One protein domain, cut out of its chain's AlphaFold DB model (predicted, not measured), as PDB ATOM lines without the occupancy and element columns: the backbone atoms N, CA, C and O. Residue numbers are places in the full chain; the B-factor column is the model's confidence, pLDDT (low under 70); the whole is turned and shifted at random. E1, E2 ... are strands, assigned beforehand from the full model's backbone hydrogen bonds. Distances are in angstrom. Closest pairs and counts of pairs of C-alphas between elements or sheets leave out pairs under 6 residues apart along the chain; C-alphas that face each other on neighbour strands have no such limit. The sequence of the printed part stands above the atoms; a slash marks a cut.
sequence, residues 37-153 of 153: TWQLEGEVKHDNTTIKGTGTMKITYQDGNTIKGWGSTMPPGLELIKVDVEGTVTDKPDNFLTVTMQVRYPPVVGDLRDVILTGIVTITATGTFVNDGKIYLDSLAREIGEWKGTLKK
ATOM      1  N   THR A  37      16.383  -6.658 -36.705       91.00
ATOM      2  CA  THR A  37      15.598  -7.853 -37.051       91.00
ATOM      3  C   THR A  37      14.236  -7.809 -36.374       91.00
ATOM      4  O   THR A  37      14.142  -7.820 -35.152       91.00
ATOM      5  N   TRP A  38      13.183  -7.813 -37.173       91.31
ATOM      6  CA  TRP A  38      11.787  -7.805 -36.778       91.31
ATOM      7  C   TRP A  38      11.195  -9.207 -36.834       91.31
ATOM      8  O   TRP A  38      11.297  -9.898 -37.848       91.31
ATOM      9  N   GLN A  39      10.532  -9.600 -35.753       90.94
ATOM     10  CA  GLN A  39       9.598 -10.715 -35.754       90.94
ATOM     11  C   GLN A  39       8.230 -10.204 -36.208       90.94
ATOM     12  O   GLN A  39       7.755  -9.198 -35.680       90.94
ATOM     13  N   LEU A  40       7.616 -10.894 -37.166       89.44
ATOM     14  CA  LEU A  40       6.303 -10.557 -37.705       89.44
ATOM     15  C   LEU A  40       5.282 -11.617 -37.303       89.44
ATOM     16  O   LEU A  40       5.566 -12.817 -37.377       89.44
ATOM     17  N   GLU A  41       4.085 -11.166 -36.954       89.62
ATOM     18  CA  GLU A  41       2.898 -11.995 -36.759       89.62
ATOM     19  C   GLU A  41       1.769 -11.388 -37.584       89.62
ATOM     20  O   GLU A  41       1.508 -10.191 -37.477       89.62
ATOM     21  N   GLY A  42       1.132 -12.187 -38.436       87.19
ATOM     22  CA  GLY A  42       0.143 -11.693 -39.386       87.19
ATOM     23  C   GLY A  42      -1.052 -12.617 -39.541       87.19
ATOM     24  O   GLY A  42      -0.966 -13.832 -39.337       87.19
ATOM     25  N   GLU A  43      -2.166 -12.020 -39.933       88.31
ATOM     26  CA  GLU A  43      -3.407 -12.695 -40.265       88.31
ATOM     27  C   GLU A  43      -3.917 -12.185 -41.615       88.31
ATOM     28  O   GLU A  43      -4.082 -10.981 -41.799       88.31
ATOM     29  N   VAL A  44      -4.186 -13.095 -42.550       85.62
ATOM     30  CA  VAL A  44      -4.752 -12.789 -43.870       85.62
ATOM     31  C   VAL A  44      -6.134 -13.420 -43.979       85.62
ATOM     32  O   VAL A  44      -6.321 -14.593 -43.642       85.62
ATOM     33  N   LYS A  45      -7.102 -12.649 -44.474       83.25
ATOM     34  CA  LYS A  45      -8.461 -13.120 -44.745       83.25
ATOM     35  C   LYS A  45      -8.566 -13.549 -46.202       83.25
ATOM     36  O   LYS A  45      -8.289 -12.766 -47.112       83.25
ATOM     37  N   HIS A  46      -8.979 -14.790 -46.417       75.75
ATOM     38  CA  HIS A  46      -9.286 -15.327 -47.734       75.75
ATOM     39  C   HIS A  46     -10.641 -16.033 -47.678       75.75
ATOM     40  O   HIS A  46     -10.792 -17.059 -47.013       75.75
ATOM     41  N   ASP A  47     -11.635 -15.448 -48.344       79.06
ATOM     42  CA  ASP A  47     -13.038 -15.859 -48.274       79.06
ATOM     43  C   ASP A  47     -13.526 -15.964 -46.815       79.06
ATOM     44  O   ASP A  47     -13.417 -15.006 -46.051       79.06
ATOM     45  N   ASN A  48     -14.028 -17.133 -46.405       78.19
ATOM     46  CA  ASN A  48     -14.460 -17.410 -45.031       78.19
ATOM     47  C   ASN A  48     -13.344 -17.997 -44.149       78.19
ATOM     48  O   ASN A  48     -13.620 -18.481 -43.051       78.19
ATOM     49  N   THR A  49     -12.095 -17.992 -44.623       78.88
ATOM     50  CA  THR A  49     -10.954 -18.558 -43.899       78.88
ATOM     51  C   THR A  49      -9.993 -17.462 -43.467       78.88
ATOM     52  O   THR A  49      -9.578 -16.602 -44.242       78.88
ATOM     53  N   THR A  50      -9.592 -17.543 -42.207       83.12
ATOM     54  CA  THR A  50      -8.504 -16.756 -41.643       83.12
ATOM     55  C   THR A  50      -7.238 -17.611 -41.649       83.12
ATOM     56  O   THR A  50      -7.218 -18.697 -41.066       83.12
ATOM     57  N   ILE A  51      -6.167 -17.113 -42.267       82.50
ATOM     58  CA  ILE A  51      -4.850 -17.757 -42.268       82.50
ATOM     59  C   ILE A  51      -3.913 -16.938 -41.386       82.50
ATOM     60  O   ILE A  51      -3.674 -15.762 -41.647       82.50
ATOM     61  N   LYS A  52      -3.360 -17.574 -40.353       84.62
ATOM     62  CA  LYS A  52      -2.359 -16.970 -39.467       84.62
ATOM     63  C   LYS A  52      -0.964 -17.421 -39.868       84.62
ATOM     64  O   LYS A  52      -0.764 -18.585 -40.212       84.62
ATOM     65  N   GLY A  53      -0.003 -16.511 -39.785       79.06
ATOM     66  CA  GLY A  53       1.385 -16.784 -40.128       79.06
ATOM     67  C   GLY A  53       2.358 -15.960 -39.303       79.06
ATOM     68  O   GLY A  53       2.009 -14.937 -38.712       79.06
ATOM     69  N   THR A  54       3.602 -16.419 -39.275       84.00
ATOM     70  CA  THR A  54       4.723 -15.690 -38.687       84.00
ATOM     71  C   THR A  54       5.806 -15.489 -39.737       84.00
ATOM     72  O   THR A  54       5.921 -16.249 -40.700       84.00
ATOM     73  N   GLY A  55       6.589 -14.430 -39.574       82.12
ATOM     74  CA  GLY A  55       7.651 -14.073 -40.505       82.12
ATOM     75  C   GLY A  55       8.811 -13.388 -39.807       82.12
ATOM     76  O   GLY A  55       8.764 -13.082 -38.614       82.12
ATOM     77  N   THR A  56       9.876 -13.151 -40.562       86.94
ATOM     78  CA  THR A  56      11.007 -12.330 -40.120       86.94
ATOM     79  C   THR A  56      11.284 -11.279 -41.177       86.94
ATOM     80  O   THR A  56      11.249 -11.576 -42.366       86.94
ATOM     81  N   MET A  57      11.572 -10.055 -40.754       88.81
ATOM     82  CA  MET A  57      12.037  -8.984 -41.629       88.81
ATOM     83  C   MET A  57      13.287  -8.371 -41.024       88.81
ATOM     84  O   MET A  57      13.302  -8.029 -39.852       88.81
ATOM     85  N   LYS A  58      14.353  -8.216 -41.799       89.56
ATOM     86  CA  LYS A  58      15.582  -7.571 -41.356       89.56
ATOM     87  C   LYS A  58      15.807  -6.300 -42.153       89.56
ATOM     88  O   LYS A  58      16.112  -6.370 -43.339       89.56
ATOM     89  N   ILE A  59      15.712  -5.158 -41.483       90.44
ATOM     90  CA  ILE A  59      16.094  -3.859 -42.036       90.44
ATOM     91  C   ILE A  59      17.605  -3.725 -41.849       90.44
ATOM     92  O   ILE A  59      18.101  -3.723 -40.719       90.44
ATOM     93  N   THR A  60      18.340  -3.686 -42.957       91.38
ATOM     94  CA  THR A  60      19.813  -3.657 -42.985       91.38
ATOM     95  C   THR A  60      20.367  -2.268 -43.257       91.38
ATOM     96  O   THR A  60      21.540  -2.022 -42.987       91.38
ATOM     97  N   TYR A  61      19.535  -1.366 -43.774       89.81
ATOM     98  CA  TYR A  61      19.916  -0.006 -44.108       89.81
ATOM     99  C   TYR A  61      18.760   0.955 -43.838       89.81
ATOM    100  O   TYR A  61      17.604   0.641 -44.128       89.81
ATOM    101  N   GLN A  62      19.093   2.127 -43.307       88.19
ATOM    102  CA  GLN A  62      18.176   3.243 -43.123       88.19
ATOM    103  C   GLN A  62      18.929   4.546 -43.414       88.19
ATOM    104  O   GLN A  62      19.951   4.812 -42.782       88.19
ATOM    105  N   ASP A  63      18.419   5.342 -44.354       85.81
ATOM    106  CA  ASP A  63      18.873   6.708 -44.631       85.81
ATOM    107  C   ASP A  63      17.688   7.663 -44.534       85.81
ATOM    108  O   ASP A  63      16.796   7.712 -45.391       85.81
ATOM    109  N   GLY A  64      17.648   8.348 -43.396       82.75
ATOM    110  CA  GLY A  64      16.498   9.103 -42.940       82.75
ATOM    111  C   GLY A  64      15.213   8.278 -42.942       82.75
ATOM    112  O   GLY A  64      15.088   7.309 -42.189       82.75
ATOM    113  N   ASN A  65      14.278   8.654 -43.817       85.12
ATOM    114  CA  ASN A  65      12.986   7.986 -43.967       85.12
ATOM    115  C   ASN A  65      13.062   6.723 -44.829       85.12
ATOM    116  O   ASN A  65      12.152   5.906 -44.767       85.12
ATOM    117  N   THR A  66      14.097   6.549 -45.652       87.94
ATOM    118  CA  THR A  66      14.182   5.410 -46.578       87.94
ATOM    119  C   THR A  66      14.807   4.215 -45.877       87.94
ATOM    120  O   THR A  66      15.849   4.350 -45.237       87.94
ATOM    121  N   ILE A  67      14.213   3.033 -46.037       90.56
ATOM    122  CA  ILE A  67      14.734   1.782 -45.482       90.56
ATOM    123  C   ILE A  67      14.903   0.719 -46.561       90.56
ATOM    124  O   ILE A  67      14.134   0.649 -47.523       90.56
ATOM    125  N   LYS A  68      15.906  -0.139 -46.371       90.94
ATOM    126  CA  LYS A  68      16.110  -1.351 -47.168       90.94
ATOM    127  C   LYS A  68      16.420  -2.537 -46.271       90.94
ATOM    128  O   LYS A  68      16.985  -2.397 -45.180       90.94
ATOM    129  N   GLY A  69      16.060  -3.718 -46.743       89.25
ATOM    130  CA  GLY A  69      16.224  -4.943 -45.990       89.25
ATOM    131  C   GLY A  69      15.799  -6.167 -46.774       89.25
ATOM    132  O   GLY A  69      15.703  -6.145 -47.996       89.25
ATOM    133  N   TRP A  70      15.512  -7.231 -46.043       87.44
ATOM    134  CA  TRP A  70      14.913  -8.435 -46.596       87.44
ATOM    135  C   TRP A  70      13.859  -8.991 -45.641       87.44
ATOM    136  O   TRP A  70      14.011  -8.938 -44.422       87.44
ATOM    137  N   GLY A  71      12.786  -9.532 -46.196       80.88
ATOM    138  CA  GLY A  71      11.789 -10.338 -45.514       80.88
ATOM    139  C   GLY A  71      12.013 -11.822 -45.778       80.88
ATOM    140  O   GLY A  71      12.638 -12.219 -46.758       80.88
ATOM    141  N   SER A  72      11.485 -12.653 -44.895       72.56
ATOM    142  CA  SER A  72      11.284 -14.069 -45.148       72.56
ATOM    143  C   SER A  72       9.825 -14.408 -44.904       72.56
ATOM    144  O   SER A  72       9.335 -14.271 -43.776       72.56
ATOM    145  N   THR A  73       9.155 -14.877 -45.947       61.41
ATOM    146  CA  THR A  73       7.817 -15.459 -45.855       61.41
ATOM    147  C   THR A  73       7.962 -16.963 -46.008       61.41
ATOM    148  O   THR A  73       8.507 -17.420 -47.013       61.41
ATOM    149  N   MET A  74       7.502 -17.736 -45.028       52.94
ATOM    150  CA  MET A  74       7.477 -19.194 -45.133       52.94
ATOM    151  C   MET A  74       6.035 -19.633 -45.408       52.94
ATOM    152  O   MET A  74       5.194 -19.525 -44.514       52.94
ATOM    153  N   PRO A  75       5.702 -20.112 -46.618       49.41
ATOM    154  CA  PRO A  75       4.510 -20.929 -46.793       49.41
ATOM    155  C   PRO A  75       4.662 -22.213 -45.956       49.41
ATOM    156  O   PRO A  75       5.783 -22.720 -45.834       49.41
ATOM    157  N   PRO A  76       3.578 -22.779 -45.399       43.88
ATOM    158  CA  PRO A  76       3.650 -24.071 -44.723       43.88
ATOM    159  C   PRO A  76       4.279 -25.132 -45.644       43.88
ATOM    160  O   PRO A  76       3.754 -25.407 -46.720       43.88
ATOM    161  N   GLY A  77       5.409 -25.717 -45.230       40.41
ATOM    162  CA  GLY A  77       6.061 -26.831 -45.933       40.41
ATOM    163  C   GLY A  77       7.055 -26.480 -47.051       40.41
ATOM    164  O   GLY A  77       7.430 -27.387 -47.788       40.41
ATOM    165  N   LEU A  78       7.501 -25.221 -47.193       46.75
ATOM    166  CA  LEU A  78       8.467 -24.812 -48.231       46.75
ATOM    167  C   LEU A  78       9.742 -24.157 -47.671       46.75
ATOM    168  O   LEU A  78       9.766 -23.673 -46.540       46.75
ATOM    169  N   GLU A  79      10.807 -24.156 -48.486       49.66
ATOM    170  CA  GLU A  79      12.079 -23.482 -48.197       49.66
ATOM    171  C   GLU A  79      11.891 -21.977 -47.956       49.66
ATOM    172  O   GLU A  79      10.990 -21.332 -48.491       49.66
ATOM    173  N   LEU A  80      12.764 -21.412 -47.122       56.69
ATOM    174  CA  LEU A  80      12.700 -20.022 -46.688       56.69
ATOM    175  C   LEU A  80      13.038 -19.077 -47.853       56.69
ATOM    176  O   LEU A  80      14.207 -18.873 -48.179       56.69
ATOM    177  N   ILE A  81      12.014 -18.481 -48.469       65.00
ATOM    178  CA  ILE A  81      12.194 -17.512 -49.555       65.00
ATOM    179  C   ILE A  81      12.560 -16.163 -48.938       65.00
ATOM    180  O   ILE A  81      11.762 -15.558 -48.217       65.00
ATOM    181  N   LYS A  82      13.780 -15.697 -49.217       70.12
ATOM    182  CA  LYS A  82      14.190 -14.321 -48.924       70.12
ATOM    183  C   LYS A  82      13.655 -13.401 -50.009       70.12
ATOM    184  O   LYS A  82      13.849 -13.668 -51.191       70.12
ATOM    185  N   VAL A  83      13.012 -12.327 -49.585       79.19
ATOM    186  CA  VAL A  83      12.415 -11.324 -50.460       79.19
ATOM    187  C   VAL A  83      13.005  -9.979 -50.092       79.19
ATOM    188  O   VAL A  83      12.998  -9.618 -48.917       79.19
ATOM    189  N   ASP A  84      13.526  -9.244 -51.066       83.56
ATOM    190  CA  ASP A  84      14.015  -7.896 -50.802       83.56
ATOM    191  C   ASP A  84      12.860  -6.992 -50.359       83.56
ATOM    192  O   ASP A  84      11.729  -7.087 -50.840       83.56
ATOM    193  N   VAL A  85      13.160  -6.143 -49.382       87.44
ATOM    194  CA  VAL A  85      12.219  -5.212 -48.774       87.44
ATOM    195  C   VAL A  85      12.739  -3.804 -48.989       87.44
ATOM    196  O   VAL A  85      13.867  -3.479 -48.605       87.44
ATOM    197  N   GLU A  86      11.881  -2.952 -49.531       88.31
ATOM    198  CA  GLU A  86      12.089  -1.510 -49.573       88.31
ATOM    199  C   GLU A  86      10.931  -0.816 -48.876       88.31
ATOM    200  O   GLU A  86       9.797  -1.296 -48.885       88.31
ATOM    201  N   GLY A  87      11.198   0.310 -48.233       84.38
ATOM    202  CA  GLY A  87      10.153   0.991 -47.498       84.38
ATOM    203  C   GLY A  87      10.501   2.406 -47.107       84.38
ATOM    204  O   GLY A  87      11.611   2.897 -47.321       84.38
ATOM    205  N   THR A  88       9.522   3.038 -46.481       84.75
ATOM    206  CA  THR A  88       9.644   4.360 -45.893       84.75
ATOM    207  C   THR A  88       9.118   4.346 -44.469       84.75
ATOM    208  O   THR A  88       8.088   3.733 -44.190       84.75
ATOM    209  N   VAL A  89       9.775   5.076 -43.582       83.31
ATOM    210  CA  VAL A  89       9.256   5.415 -42.264       83.31
ATOM    211  C   VAL A  89       9.120   6.929 -42.183       83.31
ATOM    212  O   VAL A  89      10.062   7.662 -42.467       83.31
ATOM    213  N   THR A  90       7.919   7.400 -41.876       78.25
ATOM    214  CA  THR A  90       7.637   8.832 -41.711       78.25
ATOM    215  C   THR A  90       7.729   9.204 -40.242       78.25
ATOM    216  O   THR A  90       7.451   8.377 -39.370       78.25
ATOM    217  N   ASP A  91       8.148  10.432 -39.953       68.56
ATOM    218  CA  ASP A  91       8.096  10.974 -38.606       68.56
ATOM    219  C   ASP A  91       6.685  11.487 -38.264       68.56
ATOM    220  O   ASP A  91       5.827  11.650 -39.124       68.56
ATOM    221  N   LYS A  92       6.455  11.647 -36.958       58.62
ATOM    222  CA  LYS A  92       5.302  12.235 -36.246       58.62
ATOM    223  C   LYS A  92       4.104  12.778 -37.068       58.62
ATOM    224  O   LYS A  92       4.282  13.609 -37.956       58.62
ATOM    225  N   PRO A  93       2.859  12.543 -36.603       60.12
ATOM    226  CA  PRO A  93       2.526  12.234 -35.204       60.12
ATOM    227  C   PRO A  93       2.689  10.762 -34.818       60.12
ATOM    228  O   PRO A  93       3.115  10.499 -33.696       60.12
ATOM    229  N   ASP A  94       2.508   9.839 -35.764       67.56
ATOM    230  CA  ASP A  94       2.304   8.421 -35.438       67.56
ATOM    231  C   ASP A  94       3.406   7.485 -35.957       67.56
ATOM    232  O   ASP A  94       3.240   6.274 -35.921       67.56
ATOM    233  N   ASN A  95       4.554   8.012 -36.410       81.25
ATOM    234  CA  ASN A  95       5.715   7.210 -36.824       81.25
ATOM    235  C   ASN A  95       5.340   6.054 -37.778       81.25
ATOM    236  O   ASN A  95       5.460   4.874 -37.436       81.25
ATOM    237  N   PHE A  96       4.818   6.382 -38.957       85.56
ATOM    238  CA  PHE A  96       4.191   5.390 -39.824       85.56
ATOM    239  C   PHE A  96       5.222   4.679 -40.708       85.56
ATOM    240  O   PHE A  96       5.945   5.323 -41.473       85.56
ATOM    241  N   LEU A  97       5.273   3.350 -40.611       89.00
ATOM    242  CA  LEU A  97       6.103   2.463 -41.417       89.00
ATOM    243  C   LEU A  97       5.306   1.949 -42.614       89.00
ATOM    244  O   LEU A  97       4.175   1.494 -42.468       89.00
ATOM    245  N   THR A  98       5.918   1.974 -43.790       90.31
ATOM    246  CA  THR A  98       5.436   1.307 -45.001       90.31
ATOM    247  C   THR A  98       6.578   0.511 -45.607       90.31
ATOM    248  O   THR A  98       7.664   1.041 -45.815       90.31
ATOM    249  N   VAL A  99       6.335  -0.760 -45.887       90.00
ATOM    250  CA  VAL A  99       7.289  -1.707 -46.457       90.00
ATOM    251  C   VAL A  99       6.618  -2.402 -47.628       90.00
ATOM    252  O   VAL A  99       5.499  -2.879 -47.496       90.00
ATOM    253  N   THR A 100       7.312  -2.498 -48.753       88.00
ATOM    254  CA  THR A 100       6.883  -3.258 -49.926       88.00
ATOM    255  C   THR A 100       7.827  -4.434 -50.135       88.00
ATOM    256  O   THR A 100       9.046  -4.298 -50.006       88.00
ATOM    257  N   MET A 101       7.257  -5.596 -50.444       85.62
ATOM    258  CA  MET A 101       7.978  -6.825 -50.768       85.62
ATOM    259  C   MET A 101       7.353  -7.489 -51.995       85.62
ATOM    260  O   MET A 101       6.133  -7.474 -52.143       85.62
ATOM    261  N   GLN A 102       8.169  -8.101 -52.853       82.19
ATOM    262  CA  GLN A 102       7.677  -8.806 -54.042       82.19
ATOM    263  C   GLN A 102       7.632 -10.314 -53.808       82.19
ATOM    264  O   GLN A 102       8.666 -10.980 -53.755       82.19
ATOM    265  N   VAL A 103       6.433 -10.877 -53.685       75.25
ATOM    266  CA  VAL A 103       6.245 -12.308 -53.413       75.25
ATOM    267  C   VAL A 103       5.699 -13.036 -54.637       75.25
ATOM    268  O   VAL A 103       4.961 -12.472 -55.444       75.25
ATOM    269  N   ARG A 104       6.028 -14.325 -54.758       70.69
ATOM    270  CA  ARG A 104       5.305 -15.256 -55.634       70.69
ATOM    271  C   ARG A 104       4.510 -16.213 -54.761       70.69
ATOM    272  O   ARG A 104       5.086 -16.883 -53.903       70.69
ATOM    273  N   TYR A 105       3.203 -16.281 -54.975       63.41
ATOM    274  CA  TYR A 105       2.364 -17.270 -54.305       63.41
ATOM    275  C   TYR A 105       2.566 -18.643 -54.947       63.41
ATOM    276  O   TYR A 105       2.655 -18.704 -56.171       63.41
ATOM    277  N   PRO A 106       2.630 -19.735 -54.163       57.53
ATOM    278  CA  PRO A 106       2.619 -21.084 -54.707       57.53
ATOM    279  C   PRO A 106       1.393 -21.335 -55.609       57.53
ATOM    280  O   PRO A 106       0.308 -20.845 -55.288       57.53
ATOM    281  N   PRO A 107       1.522 -22.142 -56.678       57.56
ATOM    282  CA  PRO A 107       2.755 -22.782 -57.147       57.56
ATOM    283  C   PRO A 107       3.773 -21.727 -57.607       57.56
ATOM    284  O   PRO A 107       3.366 -20.670 -58.063       57.56
ATOM    285  N   VAL A 108       5.086 -21.977 -57.447       61.00
ATOM    286  CA  VAL A 108       6.194 -21.026 -57.745       61.00
ATOM    287  C   VAL A 108       6.362 -20.821 -59.267       61.00
ATOM    288  O   VAL A 108       7.426 -20.991 -59.850       61.00
ATOM    289  N   VAL A 109       5.251 -20.521 -59.926       61.88
ATOM    290  CA  VAL A 109       5.021 -20.335 -61.350       61.88
ATOM    291  C   VAL A 109       3.887 -19.310 -61.408       61.88
ATOM    292  O   VAL A 109       2.733 -19.625 -61.139       61.88
ATOM    293  N   GLY A 110       4.226 -18.048 -61.644       63.00
ATOM    294  CA  GLY A 110       3.270 -16.944 -61.568       63.00
ATOM    295  C   GLY A 110       3.966 -15.601 -61.421       63.00
ATOM    296  O   GLY A 110       5.168 -15.551 -61.139       63.00
ATOM    297  N   ASP A 111       3.217 -14.526 -61.638       71.88
ATOM    298  CA  ASP A 111       3.745 -13.166 -61.586       71.88
ATOM    299  C   ASP A 111       4.154 -12.772 -60.166       71.88
ATOM    300  O   ASP A 111       3.571 -13.221 -59.175       71.88
ATOM    301  N   LEU A 112       5.179 -11.924 -60.075       77.88
ATOM    302  CA  LEU A 112       5.518 -11.252 -58.827       77.88
ATOM    303  C   LEU A 112       4.365 -10.322 -58.448       77.88
ATOM    304  O   LEU A 112       3.851  -9.586 -59.291       77.88
ATOM    305  N   ARG A 113       3.959 -10.383 -57.184       81.94
ATOM    306  CA  ARG A 113       2.909  -9.543 -56.613       81.94
ATOM    307  C   ARG A 113       3.510  -8.717 -55.496       81.94
ATOM    308  O   ARG A 113       4.281  -9.239 -54.687       81.94
ATOM    309  N   ASP A 114       3.131  -7.452 -55.441       85.50
ATOM    310  CA  ASP A 114       3.563  -6.575 -54.366       85.50
ATOM    311  C   ASP A 114       2.702  -6.845 -53.132       85.50
ATOM    312  O   ASP A 114       1.472  -6.792 -53.180       85.50
ATOM    313  N   VAL A 115       3.346  -7.133 -52.010       87.94
ATOM    314  CA  VAL A 115       2.719  -7.136 -50.691       87.94
ATOM    315  C   VAL A 115       3.222  -5.913 -49.949       87.94
ATOM    316  O   VAL A 115       4.428  -5.719 -49.788       87.94
ATOM    317  N   ILE A 116       2.288  -5.079 -49.507       89.94
ATOM    318  CA  ILE A 116       2.588  -3.826 -48.821       89.94
ATOM    319  C   ILE A 116       2.167  -3.979 -47.363       89.94
ATOM    320  O   ILE A 116       0.999  -4.214 -47.059       89.94
ATOM    321  N   LEU A 117       3.131  -3.854 -46.461       91.00
ATOM    322  CA  LEU A 117       2.934  -3.841 -45.022       91.00
ATOM    323  C   LEU A 117       2.982  -2.405 -44.526       91.00
ATOM    324  O   LEU A 117       3.985  -1.717 -44.707       91.00
ATOM    325  N   THR A 118       1.927  -1.963 -43.856       92.69
ATOM    326  CA  THR A 118       1.899  -0.650 -43.204       92.69
ATOM    327  C   THR A 118       1.672  -0.790 -41.712       92.69
ATOM    328  O   THR A 118       1.088  -1.786 -41.305       92.69
ATOM    329  N   GLY A 119       2.054   0.190 -40.897       91.19
ATOM    330  CA  GLY A 119       1.700   0.209 -39.476       91.19
ATOM    331  C   GLY A 119       2.357   1.340 -38.689       91.19
ATOM    332  O   GLY A 119       3.219   2.053 -39.201       91.19
ATOM    333  N   ILE A 120       1.951   1.490 -37.433       91.00
ATOM    334  CA  ILE A 120       2.428   2.540 -36.524       91.00
ATOM    335  C   ILE A 120       3.590   2.014 -35.684       91.00
ATOM    336  O   ILE A 120       3.443   1.032 -34.951       91.00
ATOM    337  N   VAL A 121       4.744   2.683 -35.750       89.69
ATOM    338  CA  VAL A 121       5.926   2.327 -34.958       89.69
ATOM    339  C   VAL A 121       5.841   2.961 -33.572       89.69
ATOM    340  O   VAL A 121       5.951   4.176 -33.396       89.69
ATOM    341  N   THR A 122       5.717   2.117 -32.554       89.62
ATOM    342  CA  THR A 122       5.708   2.517 -31.144       89.62
ATOM    343  C   THR A 122       7.039   2.160 -30.489       89.62
ATOM    344  O   THR A 122       7.420   0.992 -30.448       89.62
ATOM    345  N   ILE A 123       7.739   3.156 -29.941       86.56
ATOM    346  CA  ILE A 123       8.979   2.963 -29.175       86.56
ATOM    347  C   ILE A 123       8.654   3.107 -27.690       86.56
ATOM    348  O   ILE A 123       8.135   4.136 -27.259       86.56
ATOM    349  N   THR A 124       8.977   2.091 -26.896       85.44
ATOM    350  CA  THR A 124       8.788   2.084 -25.441       85.44
ATOM    351  C   THR A 124      10.090   1.710 -24.729       85.44
ATOM    352  O   THR A 124      11.081   1.331 -25.351       85.44
ATOM    353  N   ALA A 125      10.095   1.762 -23.393       83.06
ATOM    354  CA  ALA A 125      11.223   1.267 -22.599       83.06
ATOM    355  C   ALA A 125      11.478  -0.242 -22.808       83.06
ATOM    356  O   ALA A 125      12.618  -0.712 -22.729       83.06
ATOM    357  N   THR A 126      10.425  -1.015 -23.092       83.12
ATOM    358  CA  THR A 126      10.518  -2.471 -23.244       83.12
ATOM    359  C   THR A 126      10.989  -2.876 -24.640       83.12
ATOM    360  O   THR A 126      11.725  -3.858 -24.755       83.12
ATOM    361  N   GLY A 127      10.707  -2.084 -25.678       87.75
ATOM    362  CA  GLY A 127      11.183  -2.341 -27.039       87.75
ATOM    363  C   GLY A 127      10.529  -1.457 -28.097       87.75
ATOM    364  O   GLY A 127       9.858  -0.478 -27.776       87.75
ATOM    365  N   THR A 128      10.725  -1.830 -29.361       91.00
ATOM    366  CA  THR A 128      10.110  -1.167 -30.516       91.00
ATOM    367  C   THR A 128       9.137  -2.126 -31.188       91.00
ATOM    368  O   THR A 128       9.485  -3.272 -31.481       91.00
ATOM    369  N   PHE A 129       7.921  -1.648 -31.433       92.25
ATOM    370  CA  PHE A 129       6.801  -2.449 -31.912       92.25
ATOM    371  C   PHE A 129       6.133  -1.788 -33.114       92.25
ATOM    372  O   PHE A 129       6.161  -0.565 -33.240       92.25
ATOM    373  N   VAL A 130       5.493  -2.594 -33.957       91.69
ATOM    374  CA  VAL A 130       4.508  -2.125 -34.932       91.69
ATOM    375  C   VAL A 130       3.127  -2.567 -34.479       91.69
ATOM    376  O   VAL A 130       2.885  -3.765 -34.307       91.69
ATOM    377  N   ASN A 131       2.249  -1.584 -34.305       88.75
ATOM    378  CA  ASN A 131       0.839  -1.759 -33.979       88.75
ATOM    379  C   ASN A 131      -0.036  -1.313 -35.156       88.75
ATOM    380  O   ASN A 131       0.442  -0.635 -36.069       88.75
ATOM    381  N   ASP A 132      -1.307  -1.724 -35.124       90.00
ATOM    382  CA  ASP A 132      -2.316  -1.406 -36.145       90.00
ATOM    383  C   ASP A 132      -1.829  -1.682 -37.575       90.00
ATOM    384  O   ASP A 132      -2.100  -0.936 -38.518       90.00
ATOM    385  N   GLY A 133      -1.045  -2.752 -37.724       92.25
ATOM    386  CA  GLY A 133      -0.427  -3.086 -38.987       92.25
ATOM    387  C   GLY A 133      -1.451  -3.637 -39.971       92.25
ATOM    388  O   GLY A 133      -2.268  -4.482 -39.612       92.25
ATOM    389  N   LYS A 134      -1.382  -3.190 -41.224       94.19
ATOM    390  CA  LYS A 134      -2.238  -3.640 -42.329       94.19
ATOM    391  C   LYS A 134      -1.409  -4.276 -43.435       94.19
ATOM    392  O   LYS A 134      -0.265  -3.879 -43.667       94.19
ATOM    393  N   ILE A 135      -1.989  -5.277 -44.089       90.00
ATOM    394  CA  ILE A 135      -1.405  -6.001 -45.219       90.00
ATOM    395  C   ILE A 135      -2.246  -5.693 -46.453       90.00
ATOM    396  O   ILE A 135      -3.453  -5.938 -46.453       90.00
ATOM    397  N   TYR A 136      -1.606  -5.215 -47.512       90.81
ATOM    398  CA  TYR A 136      -2.236  -4.947 -48.798       90.81
ATOM    399  C   TYR A 136      -1.590  -5.760 -49.915       90.81
ATOM    400  O   TYR A 136      -0.407  -6.091 -49.841       90.81
ATOM    401  N   LEU A 137      -2.370  -6.052 -50.956       87.94
ATOM    402  CA  LEU A 137      -1.918  -6.787 -52.138       87.94
ATOM    403  C   LEU A 137      -2.032  -5.919 -53.391       87.94
ATOM    404  O   LEU A 137      -3.106  -5.394 -53.685       87.94
ATOM    405  N   ASP A 138      -0.946  -5.815 -54.150       85.38
ATOM    406  CA  ASP A 138      -0.770  -5.050 -55.393       85.38
ATOM    407  C   ASP A 138      -0.931  -3.514 -55.239       85.38
ATOM    408  O   ASP A 138      -0.301  -2.749 -55.962       85.38
ATOM    409  N   SER A 139      -1.768  -3.030 -54.312       87.06
ATOM    410  CA  SER A 139      -2.000  -1.604 -54.038       87.06
ATOM    411  C   SER A 139      -2.626  -1.375 -52.656       87.06
ATOM    412  O   SER A 139      -3.295  -2.257 -52.122       87.06
ATOM    413  N   LEU A 140      -2.526  -0.148 -52.126       86.31
ATOM    414  CA  LEU A 140      -3.154   0.264 -50.855       86.31
ATOM    415  C   LEU A 140      -4.699   0.241 -50.859       86.31
ATOM    416  O   LEU A 140      -5.317   0.493 -49.832       86.31
ATOM    417  N   ALA A 141      -5.344  -0.047 -51.992       87.25
ATOM    418  CA  ALA A 141      -6.802  -0.168 -52.074       87.25
ATOM    419  C   ALA A 141      -7.312  -1.575 -51.715       87.25
ATOM    420  O   ALA A 141      -8.509  -1.757 -51.491       87.25
ATOM    421  N   ARG A 142      -6.427  -2.581 -51.682       86.44
ATOM    422  CA  ARG A 142      -6.794  -3.984 -51.467       86.44
ATOM    423  C   ARG A 142      -6.191  -4.501 -50.164       86.44
ATOM    424  O   ARG A 142      -5.183  -5.203 -50.178       86.44
ATOM    425  N   GLU A 143      -6.815  -4.133 -49.045       91.94
ATOM    426  CA  GLU A 143      -6.489  -4.687 -47.726       91.94
ATOM    427  C   GLU A 143      -6.867  -6.173 -47.690       91.94
ATOM    428  O   GLU A 143      -7.989  -6.552 -48.031       91.94
ATOM    429  N   ILE A 144      -5.921  -7.017 -47.292       88.94
ATOM    430  CA  ILE A 144      -6.099  -8.470 -47.203       88.94
ATOM    431  C   ILE A 144      -5.856  -9.007 -45.792       88.94
ATOM    432  O   ILE A 144      -6.103 -10.185 -45.540       88.94
ATOM    433  N   GLY A 145      -5.375  -8.182 -44.862       91.12
ATOM    434  CA  GLY A 145      -5.018  -8.667 -43.540       91.12
ATOM    435  C   GLY A 145      -4.438  -7.624 -42.601       91.12
ATOM    436  O   GLY A 145      -4.319  -6.442 -42.927       91.12
ATOM    437  N   GLU A 146      -4.039  -8.109 -41.435       94.50
ATOM    438  CA  GLU A 146      -3.451  -7.322 -40.356       94.50
ATOM    439  C   GLU A 146      -2.154  -7.970 -39.876       94.50
ATOM    440  O   GLU A 146      -1.966  -9.183 -40.001       94.50
ATOM    441  N   TRP A 147      -1.246  -7.174 -39.318       92.81
ATOM    442  CA  TRP A 147       0.005  -7.682 -38.768       92.81
ATOM    443  C   TRP A 147       0.504  -6.867 -37.578       92.81
ATOM    444  O   TRP A 147       0.088  -5.735 -37.332       92.81
ATOM    445  N   LYS A 148       1.422  -7.474 -36.831       93.69
ATOM    446  CA  LYS A 148       2.173  -6.860 -35.740       93.69
ATOM    447  C   LYS A 148       3.648  -7.196 -35.883       93.69
ATOM    448  O   LYS A 148       4.015  -8.270 -36.367       93.69
ATOM    449  N   GLY A 149       4.490  -6.268 -35.449       92.44
ATOM    450  CA  GLY A 149       5.941  -6.394 -35.521       92.44
ATOM    451  C   GLY A 149       6.592  -6.170 -34.167       92.44
ATOM    452  O   GLY A 149       6.192  -5.271 -33.436       92.44
ATOM    453  N   THR A 150       7.628  -6.941 -33.847       94.00
ATOM    454  CA  THR A 150       8.501  -6.675 -32.693       94.00
ATOM    455  C   THR A 150       9.955  -6.653 -33.137       94.00
ATOM    456  O   THR A 150      10.447  -7.638 -33.693       94.00
ATOM    457  N   LEU A 151      10.658  -5.552 -32.874       92.38
ATOM    458  CA  LEU A 151      12.094  -5.447 -33.111       92.38
ATOM    459  C   LEU A 151      12.850  -6.242 -32.036       92.38
ATOM    460  O   LEU A 151      12.734  -5.950 -30.843       92.38
ATOM    461  N   LYS A 152      13.630  -7.245 -32.450       87.38
ATOM    462  CA  LYS A 152      14.522  -7.987 -31.550       87.38
ATOM    463  C   LYS A 152      15.715  -7.105 -31.179       87.38
ATOM    464  O   LYS A 152      16.346  -6.529 -32.064       87.38
ATOM    465  N   LYS A 153      15.978  -7.008 -29.874       66.19
ATOM    466  CA  LYS A 153      17.177  -6.376 -29.308       66.19
ATOM    467  C   LYS A 153      18.398  -7.269 -29.494       66.19
ATOM    468  O   LYS A 153      18.223  -8.507 -29.428       66.19
TER     469      LYS A 153
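This is residues 37 to 153 of the 153 residues of an uncharacterized protein of Mesotoga infera (UniProt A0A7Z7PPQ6). Eight strands wrap round into one closed barrel, each strand side by side with the next and E8 coming back to E1 to shut the ring. Loops at the two ends join the strands, and E2, the longest, bends on its way. The printed part has 117 residues, with strands E1 to E8 in chain order, no named helix and antiparallel pairing throughout the ring: the class is all strand. It is compact, with a radius of gyration of the C-alphas of 14.0 A and spans of 41 by 29 by 26 A.

E1, residues 37 to 46, begins at C-alpha 37 (15.598, -7.853, -37.051) and is 28.1 A long. E2, residues 49 to 63, is 39.1 A long and bends by 71 degrees at residue 60. E3 is residues 66 to 73, E4 residues 81 to 89 and E5 residues 96 to 103. E6, residues 113 to 123, is 30.8 A long. E7, residues 128 to 137, bends by 66 degrees at residue 132. E8, residues 143 to 152, ends at C-alpha 152 (14.522, -7.987, -31.550).

The eight strands form a meander, each the antiparallel neighbour of the one before. E8 and E1 close the barrel, antiparallel at 162 degrees, with N 39 and O 150 2.8 A apart, within hydrogen-bond range. On the other side of E1 lies E2, in a hairpin with it; N 40 and O 55 are 2.9 A apart. In the hairpin of E4 and E5, N 88 and O 98 are 2.8 A apart. E1 and E5 are apart, as are E4 and E8.

The C-alphas of Val 109 and Ala 125, the two farthest apart, are 44.8 A from each other. The printed part has no cut and no long link. The pLDDT is under 70 at residues 73 to 81, 91 to 94, 105 to 110 and 153.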